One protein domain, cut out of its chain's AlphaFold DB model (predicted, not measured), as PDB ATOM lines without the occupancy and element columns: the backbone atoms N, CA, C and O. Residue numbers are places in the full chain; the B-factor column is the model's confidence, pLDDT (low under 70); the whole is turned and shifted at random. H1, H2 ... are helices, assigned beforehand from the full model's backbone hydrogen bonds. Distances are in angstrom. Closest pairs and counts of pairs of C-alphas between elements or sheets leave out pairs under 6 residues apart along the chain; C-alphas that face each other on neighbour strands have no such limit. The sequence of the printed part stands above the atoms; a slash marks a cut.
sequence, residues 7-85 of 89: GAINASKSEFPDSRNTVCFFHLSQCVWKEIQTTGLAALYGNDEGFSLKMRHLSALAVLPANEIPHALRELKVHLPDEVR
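This is residues 7 to 85 of the 89 residues of an uncharacterized protein of Trichuris muris (UniProt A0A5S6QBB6). Three helices make a loose core, H4 packing on both H2 and H5; short H3 lies at one end, and H1 is set off beyond the other, touching no helix. Residues 14 to 19 stick out. The printed part has 79 residues, named helices H1 to H6 in chain order and no named strand: all helix, loose, radius of gyration of the C-alphas 14.4 A, spans 44 by 24 by 19 A.

H1, residues 7 to 15, is apart from the other helices. H2, residues 25 to 38, touches the hub H4, residues 49 to 63, opposite ways at a steep tilt of 39 degrees; their closest C-alphas, of Ser 29 and Ser 59, are 5.2 A apart. H3, residues 42 to 47, touches H4 only at the corner, and H4 does so with residues 51 to 52 alone; the closest C-alphas, of Tyr 45 and Ser 52, are 4.9 A apart. H4 and H5, residues 69 to 79, form a hairpin at a shallow tilt of 11 degrees; their closest C-alphas, of Leu 61 and Ile 69, are 6.0 A apart. H6, residues 82 to 85, touches no helix. Every O i to N i+4 pair is within hydrogen-bond range in H1, H2 and H3, against 7 of 11 in H4 and 5 of 7 in H5; H6 is too short for one.

H1 begins at C-alpha 7, (118.326, 70.013, 126.920). From first to last C-alpha H2 measures 20.0 A, H4 21.5 A and H5 15.6 A. H6 ends at C-alpha 85, (114.009, 79.855, 107.379).

The C-alphas farthest apart, of Asp 18 and Asn 47, are 44.1 A apart. The printed part has no cut and no long link. Its mean pLDDT is 87.8; residue 85 alone is under 70.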
ATOM      1  N   GLY A   7     117.901  70.977 125.905       84.94
ATOM      2  CA  GLY A   7     118.326  70.013 126.920       84.94
ATOM      3  C   GLY A   7     119.039  70.674 128.100       84.94
ATOM      4  O   GLY A   7     118.668  70.440 129.249       84.94
ATOM      5  N   ALA A   8     120.000  71.563 127.829       83.69
ATOM      6  CA  ALA A   8     120.736  72.286 128.865       83.69
ATOM      7  C   ALA A   8     119.831  73.256 129.643       83.69
ATOM      8  O   ALA A   8     119.936  73.358 130.870       83.69
ATOM      9  N   ILE A   9     118.903  73.928 128.953       84.56
ATOM     10  CA  ILE A   9     117.910  74.815 129.576       84.56
ATOM     11  C   ILE A   9     116.979  74.019 130.499       84.56
ATOM     12  O   ILE A   9     116.743  74.432 131.636       84.56
ATOM     13  N   ASN A  10     116.466  72.879 130.034       88.75
ATOM     14  CA  ASN A  10     115.546  72.042 130.803       88.75
ATOM     15  C   ASN A  10     116.233  71.399 132.010       88.75
ATOM     16  O   ASN A  10     115.682  71.450 133.107       88.75
ATOM     17  N   ALA A  11     117.446  70.868 131.837       89.31
ATOM     18  CA  ALA A  11     118.242  70.337 132.940       89.31
ATOM     19  C   ALA A  11     118.536  71.426 133.983       89.31
ATOM     20  O   ALA A  11     118.317  71.216 135.171       89.31
ATOM     21  N   SER A  12     118.925  72.630 133.544       87.94
ATOM     22  CA  SER A  12     119.167  73.755 134.459       87.94
ATOM     23  C   SER A  12     117.921  74.127 135.267       87.94
ATOM     24  O   SER A  12     118.028  74.385 136.459       87.94
ATOM     25  N   LYS A  13     116.735  74.133 134.642       88.75
ATOM     26  CA  LYS A  13     115.463  74.401 135.335       88.75
ATOM     27  C   LYS A  13     115.053  73.279 136.293       88.75
ATOM     28  O   LYS A  13     114.461  73.577 137.322       88.75
ATOM     29  N   SER A  14     115.334  72.021 135.943       92.75
ATOM     30  CA  SER A  14     115.058  70.850 136.787       92.75
ATOM     31  C   SER A  14     115.902  70.875 138.058       92.75
ATOM     32  O   SER A  14     115.367  70.816 139.161       92.75
ATOM     33  N   GLU A  15     117.219  71.022 137.899       94.88
ATOM     34  CA  GLU A  15     118.167  70.931 139.013       94.88
ATOM     35  C   GLU A  15     118.249  72.232 139.823       94.88
ATOM     36  O   GLU A  15     118.568  72.208 141.011       94.88
ATOM     37  N   PHE A  16     117.938  73.376 139.200       90.50
ATOM     38  CA  PHE A  16     117.998  74.699 139.827       90.50
ATOM     39  C   PHE A  16     116.742  75.537 139.503       90.50
ATOM     40  O   PHE A  16     116.817  76.474 138.698       90.50
ATOM     41  N   PRO A  17     115.589  75.250 140.140       88.81
ATOM     42  CA  PRO A  17     114.302  75.880 139.816       88.81
ATOM     43  C   PRO A  17     114.276  77.401 139.996       88.81
ATOM     44  O   PRO A  17     113.623  78.105 139.227       88.81
ATOM     45  N   ASP A  18     115.028  77.915 140.972       91.00
ATOM     46  CA  ASP A  18     115.119  79.351 141.264       91.00
ATOM     47  C   ASP A  18     116.136  80.083 140.371       91.00
ATOM     48  O   ASP A  18     116.290  81.306 140.442       91.00
ATOM     49  N   SER A  19     116.868  79.351 139.523       84.75
ATOM     50  CA  SER A  19     117.856  79.954 138.638       84.75
ATOM     51  C   SER A  19     117.189  80.657 137.457       84.75
ATOM     52  O   SER A  19     116.300  80.136 136.781       84.75
ATOM     53  N   ARG A  20     117.665  81.866 137.153       76.38
ATOM     54  CA  ARG A  20     117.253  82.587 135.951       76.38
ATOM     55  C   ARG A  20     118.214  82.263 134.815       76.38
ATOM     56  O   ARG A  20     119.325  82.792 134.765       76.38
ATOM     57  N   ASN A  21     117.779  81.422 133.881       73.31
ATOM     58  CA  ASN A  21     118.518  81.230 132.638       73.31
ATOM     59  C   ASN A  21     118.447  82.530 131.815       73.31
ATOM     60  O   ASN A  21     117.362  83.042 131.532       73.31
ATOM     61  N   THR A  22     119.607  83.103 131.512       73.06
ATOM     62  CA  THR A  22     119.740  84.327 130.720       73.06
ATOM     63  C   THR A  22     120.517  84.013 129.456       73.06
ATOM     64  O   THR A  22     121.484  83.248 129.475       73.06
ATOM     65  N   VAL A  23     120.086  84.612 128.352       74.12
ATOM     66  CA  VAL A  23     120.782  84.501 127.075       74.12
ATOM     67  C   VAL A  23     122.027  85.378 127.131       74.12
ATOM     68  O   VAL A  23     121.948  86.571 127.412       74.12
ATOM     69  N   CYS A  24     123.188  84.788 126.861       81.12
ATOM     70  CA  CYS A  24     124.422  85.541 126.680       81.12
ATOM     71  C   CYS A  24     124.579  85.938 125.214       81.12
ATOM     72  O   CYS A  24     124.515  85.073 124.342       81.12
ATOM     73  N   PHE A  25     124.875  87.213 124.951       85.56
ATOM     74  CA  PHE A  25     125.144  87.718 123.602       85.56
ATOM     75  C   PHE A  25     126.246  86.929 122.877       85.56
ATOM     76  O   PHE A  25     126.109  86.613 121.696       85.56
ATOM     77  N   PHE A  26     127.322  86.576 123.588       86.06
ATOM     78  CA  PHE A  26     128.441  85.830 123.016       86.06
ATOM     79  C   PHE A  26     128.016  84.428 122.558       86.06
ATOM     80  O   PHE A  26     128.210  84.085 121.396       86.06
ATOM     81  N   HIS A  27     127.364  83.656 123.433       83.88
ATOM     82  CA  HIS A  27     126.910  82.300 123.102       83.88
ATOM     83  C   HIS A  27     125.798  82.311 122.047       83.88
ATOM     84  O   HIS A  27     125.822  81.490 121.138       83.88
ATOM     85  N   LEU A  28     124.879  83.285 122.089       86.44
ATOM     86  CA  LEU A  28     123.880  83.457 121.030       86.44
ATOM     87  C   LEU A  28     124.544  83.727 119.675       86.44
ATOM     88  O   LEU A  28     124.183  83.103 118.682       86.44
ATOM     89  N   SER A  29     125.550  84.602 119.638       90.12
ATOM     90  CA  SER A  29     126.291  84.894 118.407       90.12
ATOM     91  C   SER A  29     127.026  83.669 117.871       90.12
ATOM     92  O   SER A  29     127.063  83.464 116.659       90.12
ATOM     93  N   GLN A  30     127.576  82.831 118.753       89.31
ATOM     94  CA  GLN A  30     128.191  81.565 118.359       89.31
ATOM     95  C   GLN A  30     127.167  80.564 117.819       89.31
ATOM     96  O   GLN A  30     127.438  79.941 116.795       89.31
ATOM     97  N   CYS A  31     125.992  80.435 118.447       88.25
ATOM     98  CA  CYS A  31     124.908  79.588 117.946       88.25
ATOM     99  C   CYS A  31     124.449  80.032 116.551       88.25
ATOM    100  O   CYS A  31     124.412  79.214 115.639       88.25
ATOM    101  N   VAL A  32     124.187  81.331 116.361       89.19
ATOM    102  CA  VAL A  32     123.806  81.896 115.055       89.19
ATOM    103  C   VAL A  32     124.892  81.632 114.012       89.19
ATOM    104  O   VAL A  32     124.593  81.225 112.894       89.19
ATOM    105  N   TRP A  33     126.164  81.822 114.369       92.44
ATOM    106  CA  TRP A  33     127.273  81.577 113.451       92.44
ATOM    107  C   TRP A  33     127.426  80.099 113.080       92.44
ATOM    108  O   TRP A  33     127.629  79.783 111.909       92.44
ATOM    109  N   LYS A  34     127.294  79.193 114.055       91.62
ATOM    110  CA  LYS A  34     127.296  77.746 113.813       91.62
ATOM    111  C   LYS A  34     126.182  77.366 112.839       91.62
ATOM    112  O   LYS A  34     126.450  76.638 111.893       91.62
ATOM    113  N   GLU A  35     124.990  77.923 113.027       89.12
ATOM    114  CA  GLU A  35     123.838  77.631 112.177       89.12
ATOM    115  C   GLU A  35     124.006  78.164 110.740       89.12
ATOM    116  O   GLU A  35     123.698  77.484 109.764       89.12
ATOM    117  N   ILE A  36     124.598  79.352 110.576       91.50
ATOM    118  CA  ILE A  36     124.979  79.891 109.256       91.50
ATOM    119  C   ILE A  36     125.962  78.960 108.533       91.50
ATOM    120  O   ILE A  36     125.907  78.819 107.311       91.50
ATOM    121  N   GLN A  37     126.885  78.331 109.263       93.25
ATOM    122  CA  GLN A  37     127.828  77.387 108.670       93.25
ATOM    123  C   GLN A  37     127.161  76.067 108.287       93.25
ATOM    124  O   GLN A  37     127.387  75.582 107.179       93.25
ATOM    125  N   THR A  38     126.344  75.487 109.173       91.50
ATOM    126  CA  THR A  38     125.682  74.190 108.939       91.50
ATOM    127  C   THR A  38     124.684  74.245 107.788       91.50
ATOM    128  O   THR A  38     124.551  73.263 107.063       91.50
ATOM    129  N   THR A  39     124.055  75.399 107.564       89.75
ATOM    130  CA  THR A  39     123.139  75.652 106.435       89.75
ATOM    131  C   THR A  39     123.849  76.065 105.138       89.75
ATOM    132  O   THR A  39     123.200  76.322 104.128       89.75
ATOM    133  N   GLY A  40     125.187  76.133 105.120       91.38
ATOM    134  CA  GLY A  40     125.958  76.498 103.923       91.38
ATOM    135  C   GLY A  40     125.912  77.989 103.560       91.38
ATOM    136  O   GLY A  40     126.411  78.387 102.508       91.38
ATOM    137  N   LEU A  41     125.373  78.837 104.439       92.75
ATOM    138  CA  LEU A  41     125.201  80.276 104.219       92.75
ATOM    139  C   LEU A  41     126.461  81.099 104.540       92.75
ATOM    140  O   LEU A  41     126.458  82.318 104.376       92.75
ATOM    141  N   ALA A  42     127.559  80.466 104.961       94.94
ATOM    142  CA  ALA A  42     128.803  81.151 105.328       94.94
ATOM    143  C   ALA A  42     129.358  82.056 104.211       94.94
ATOM    144  O   ALA A  42     129.797  83.175 104.485       94.94
ATOM    145  N   ALA A  43     129.305  81.607 102.951       95.44
ATOM    146  CA  ALA A  43     129.744  82.415 101.814       95.44
ATOM    147  C   ALA A  43     128.831  83.630 101.587       95.44
ATOM    148  O   ALA A  43     129.326  84.721 101.316       95.44
ATOM    149  N   LEU A  44     127.513  83.465 101.735       93.62
ATOM    150  CA  LEU A  44     126.555  84.566 101.626       93.62
ATOM    151  C   LEU A  44     126.768  85.585 102.753       93.62
ATOM    152  O   LEU A  44     126.852  86.780 102.497       93.62
ATOM    153  N   TYR A  45     126.973  85.113 103.983       94.12
ATOM    154  CA  TYR A  45     127.269  85.967 105.133       94.12
ATOM    155  C   TYR A  45     128.547  86.798 104.975       94.12
ATOM    156  O   TYR A  45     128.592  87.936 105.443       94.12
ATOM    157  N   GLY A  46     129.587  86.238 104.350       95.38
ATOM    158  CA  GLY A  46     130.855  86.938 104.129       95.38
ATOM    159  C   GLY A  46     130.834  87.926 102.961       95.38
ATOM    160  O   GLY A  46     131.599  88.886 102.979       95.38
ATOM    161  N   ASN A  47     129.976  87.698 101.963       96.75
ATOM    162  CA  ASN A  47     129.972  88.465 100.713       96.75
ATOM    163  C   ASN A  47     128.804  89.457 100.589       96.75
ATOM    164  O   ASN A  47     128.876  90.360  99.759       96.75
ATOM    165  N   ASP A  48     127.747  89.313 101.392       95.12
ATOM    166  CA  ASP A  48     126.584  90.204 101.398       95.12
ATOM    167  C   ASP A  48     126.447  90.896 102.763       95.12
ATOM    168  O   ASP A  48     126.075  90.295 103.776       95.12
ATOM    169  N   GLU A  49     126.748  92.196 102.795       94.44
ATOM    170  CA  GLU A  49     126.670  93.008 104.013       94.44
ATOM    171  C   GLU A  49     125.236  93.112 104.558       94.44
ATOM    172  O   GLU A  49     125.035  93.096 105.776       94.44
ATOM    173  N   GLY A  50     124.233  93.177 103.679       91.56
ATOM    174  CA  GLY A  50     122.828  93.268 104.064       91.56
ATOM    175  C   GLY A  50     122.344  91.989 104.740       91.56
ATOM    176  O   GLY A  50     121.686  92.044 105.783       91.56
ATOM    177  N   PHE A  51     122.725  90.832 104.200       90.50
ATOM    178  CA  PHE A  51     122.504  89.535 104.828       90.50
ATOM    179  C   PHE A  51     123.235  89.448 106.172       90.50
ATOM    180  O   PHE A  51     122.632  89.110 107.192       90.50
ATOM    181  N   SER A  52     124.516  89.824 106.198       92.06
ATOM    182  CA  SER A  52     125.341  89.825 107.408       92.06
ATOM    183  C   SER A  52     124.719  90.663 108.531       92.06
ATOM    184  O   SER A  52     124.643  90.227 109.683       92.06
ATOM    185  N   LEU A  53     124.202  91.850 108.198       92.12
ATOM    186  CA  LEU A  53     123.514  92.729 109.139       92.12
ATOM    187  C   LEU A  53     122.225  92.097 109.683       92.12
ATOM    188  O   LEU A  53     122.023  92.088 110.898       92.12
ATOM    189  N   LYS A  54     121.388  91.517 108.813       89.25
ATOM    190  CA  LYS A  54     120.154  90.824 109.227       89.25
ATOM    191  C   LYS A  54     120.444  89.660 110.176       89.25
ATOM    192  O   LYS A  54     119.748  89.505 111.175       89.25
ATOM    193  N   MET A  55     121.503  88.895 109.920       90.44
ATOM    194  CA  MET A  55     121.927  87.818 110.816       90.44
ATOM    195  C   MET A  55     122.418  88.342 112.170       90.44
ATOM    196  O   MET A  55     122.096  87.763 113.206       90.44
ATOM    197  N   ARG A  56     123.129  89.476 112.208       91.69
ATOM    198  CA  ARG A  56     123.536  90.105 113.477       91.69
ATOM    199  C   ARG A  56     122.353  90.618 114.305       91.69
ATOM    200  O   ARG A  56     122.460  90.647 115.530       91.69
ATOM    201  N   HIS A  57     121.224  90.972 113.684       91.12
ATOM    202  CA  HIS A  57     120.010  91.331 114.429       91.12
ATOM    203  C   HIS A  57     119.462  90.167 115.267       91.12
ATOM    204  O   HIS A  57     118.921  90.419 116.340       91.12
ATOM    205  N   LEU A  58     119.657  88.909 114.847       88.88
ATOM    206  CA  LEU A  58     119.292  87.750 115.672       88.88
ATOM    207  C   LEU A  58     120.080  87.752 116.982       88.88
ATOM    208  O   LEU A  58     119.493  87.625 118.053       88.88
ATOM    209  N   SER A  59     121.391  87.985 116.913       89.56
ATOM    210  CA  SER A  59     122.236  88.111 118.104       89.56
ATOM    211  C   SER A  59     121.878  89.325 118.963       89.56
ATOM    212  O   SER A  59     121.978  89.271 120.189       89.56
ATOM    213  N   ALA A  60     121.430  90.419 118.342       90.81
ATOM    214  CA  ALA A  60     121.020  91.627 119.051       90.81
ATOM    215  C   ALA A  60     119.773  91.415 119.929       90.81
ATOM    216  O   ALA A  60     119.585  92.156 120.887       90.81
ATOM    217  N   LEU A  61     118.967  90.371 119.701       87.88
ATOM    218  CA  LEU A  61     117.839  90.042 120.583       87.88
ATOM    219  C   LEU A  61     118.273  89.811 122.040       87.88
ATOM    220  O   LEU A  61     117.493  90.071 122.953       87.88
ATOM    221  N   ALA A  62     119.520  89.388 122.278       86.81
ATOM    222  CA  ALA A  62     120.056  89.217 123.630       86.81
ATOM    223  C   ALA A  62     120.169  90.529 124.430       86.81
ATOM    224  O   ALA A  62     120.344  90.469 125.646       86.81
ATOM    225  N   VAL A  63     120.093  91.700 123.781       87.50
ATOM    226  CA  VAL A  63     120.159  93.002 124.468       87.50
ATOM    227  C   VAL A  63     118.790  93.524 124.908       87.50
ATOM    228  O   VAL A  63     118.721  94.506 125.644       87.50
ATOM    229  N   LEU A  64     117.703  92.886 124.468       87.62
ATOM    230  CA  LEU A  64     116.347  93.307 124.799       87.62
ATOM    231  C   LEU A  64     115.907  92.772 126.169       87.62
ATOM    232  O   LEU A  64     116.341  91.694 126.594       87.62
ATOM    233  N   PRO A  65     114.981  93.467 126.852       88.12
ATOM    234  CA  PRO A  65     114.259  92.896 127.978       88.12
ATOM    235  C   PRO A  65     113.618  91.556 127.598       88.12
ATOM    236  O   PRO A  65     113.030  91.406 126.529       88.12
ATOM    237  N   ALA A  66     113.696  90.566 128.492       83.75
ATOM    238  CA  ALA A  66     113.257  89.198 128.197       83.75
ATOM    239  C   ALA A  66     111.784  89.098 127.744       83.75
ATOM    240  O   ALA A  66     111.434  88.211 126.970       83.75
ATOM    241  N   ASN A  67     110.926  90.008 128.210       87.88
ATOM    242  CA  ASN A  67     109.517  90.100 127.822       87.88
ATOM    243  C   ASN A  67     109.302  90.664 126.404       87.88
ATOM    244  O   ASN A  67     108.240  90.440 125.828       87.88
ATOM    245  N   GLU A  68     110.281  91.368 125.839       91.12
ATOM    246  CA  GLU A  68     110.216  91.973 124.501       91.12
ATOM    247  C   GLU A  68     110.781  91.050 123.415       91.12
ATOM    248  O   GLU A  68     110.330  91.100 122.269       91.12
ATOM    249  N   ILE A  69     111.697  90.143 123.782       87.81
ATOM    250  CA  ILE A  69     112.340  89.188 122.862       87.81
ATOM    251  C   ILE A  69     111.328  88.443 121.969       87.81
ATOM    252  O   ILE A  69     111.550  88.401 120.757       87.81
ATOM    253  N   PRO A  70     110.202  87.886 122.473       89.19
ATOM    254  CA  PRO A  70     109.260  87.166 121.615       89.19
ATOM    255  C   PRO A  70     108.619  88.047 120.539       89.19
ATOM    256  O   PRO A  70     108.329  87.564 119.448       89.19
ATOM    257  N   HIS A  71     108.353  89.318 120.849       91.88
ATOM    258  CA  HIS A  71     107.770  90.256 119.895       91.88
ATOM    259  C   HIS A  71     108.801  90.687 118.853       91.88
ATOM    260  O   HIS A  71     108.542  90.517 117.663       91.88
ATOM    261  N   ALA A  72     109.987  91.109 119.294       91.25
ATOM    262  CA  ALA A  72     111.076  91.500 118.404       91.25
ATOM    263  C   ALA A  72     111.511  90.355 117.472       91.25
ATOM    264  O   ALA A  72     111.760  90.579 116.292       91.25
ATOM    265  N   LEU A  73     111.529  89.106 117.957       88.31
ATOM    266  CA  LEU A  73     111.807  87.939 117.116       88.31
ATOM    267  C   LEU A  73     110.738  87.747 116.030       88.31
ATOM    268  O   LEU A  73     111.080  87.429 114.892       88.31
ATOM    269  N   ARG A  74     109.449  87.931 116.355       89.94
ATOM    270  CA  ARG A  74     108.365  87.831 115.360       89.94
ATOM    271  C   ARG A  74     108.493  88.900 114.283       89.94
ATOM    272  O   ARG A  74     108.326  88.573 113.115       89.94
ATOM    273  N   GLU A  75     108.801  90.137 114.664       91.12
ATOM    274  CA  GLU A  75     109.034  91.220 113.703       91.12
ATOM    275  C   GLU A  75     110.248  90.927 112.825       91.12
ATOM    276  O   GLU A  75     110.174  91.024 111.601       91.12
ATOM    277  N   LEU A  76     111.345  90.468 113.433       88.69
ATOM    278  CA  LEU A  76     112.559  90.126 112.704       88.69
ATOM    279  C   LEU A  76     112.309  89.018 111.670       88.69
ATOM    280  O   LEU A  76     112.795  89.131 110.547       88.69
ATOM    281  N   LYS A  77     111.504  87.995 112.004       86.62
ATOM    282  CA  LYS A  77     111.139  86.898 111.084       86.62
ATOM    283  C   LYS A  77     110.501  87.382 109.778       86.62
ATOM    284  O   LYS A  77     110.707  86.738 108.756       86.62
ATOM    285  N   VAL A  78     109.787  88.510 109.776       86.31
ATOM    286  CA  VAL A  78     109.164  89.077 108.560       86.31
ATOM    287  C   VAL A  78     110.204  89.654 107.593       86.31
ATOM    288  O   VAL A  78     109.969  89.724 106.389       86.31
ATOM    289  N   HIS A  79     111.365  90.064 108.104       83.06
ATOM    290  CA  HIS A  79     112.423  90.718 107.328       83.06
ATOM    291  C   HIS A  79     113.598  89.797 106.990       83.06
ATOM    292  O   HIS A  79     114.546  90.214 106.304       83.06
ATOM    293  N   LEU A  80     113.555  88.560 107.487       82.00
ATOM    294  CA  LEU A  80     114.600  87.582 107.264       82.00
ATOM    295  C   LEU A  80     114.520  87.020 105.837       82.00
ATOM    296  O   LEU A  80     113.421  86.834 105.317       82.00
ATOM    297  N   PRO A  81     115.675  86.791 105.191       78.06
ATOM    298  CA  PRO A  81     115.724  86.154 103.880       78.06
ATOM    299  C   PRO A  81     115.115  84.746 103.940       78.06
ATOM    300  O   PRO A  81     115.219  84.071 104.969       78.06
ATOM    301  N   ASP A  82     114.505  84.286 102.848       79.31
ATOM    302  CA  ASP A  82     113.894  82.951 102.786       79.31
ATOM    303  C   ASP A  82     114.932  81.839 103.000       79.31
ATOM    304  O   ASP A  82     114.624  80.802 103.590       79.31
ATOM    305  N   GLU A  83     116.181  82.106 102.620       73.44
ATOM    306  CA  GLU A  83     117.359  81.267 102.826       73.44
ATOM    307  C   GLU A  83     117.630  80.970 104.312       73.44
ATOM    308  O   GLU A  83     118.309  80.004 104.636       73.44
ATOM    309  N   VAL A  84     117.091  81.782 105.229       71.69
ATOM    310  CA  VAL A  84     117.337  81.704 106.680       71.69
ATOM    311  C   VAL A  84     116.191  80.998 107.415       71.69
ATOM    312  O   VAL A  84     116.252  80.811 108.626       71.69
ATOM    313  N   ARG A  85     115.135  80.549 106.721       69.06
ATOM    314  CA  ARG A  85     114.009  79.855 107.379       69.06
ATOM    315  C   ARG A  85     114.443  78.602 108.140       69.06
ATOM    316  O   ARG A  85     113.874  78.319 109.187       69.06
TER     317      ARG A  85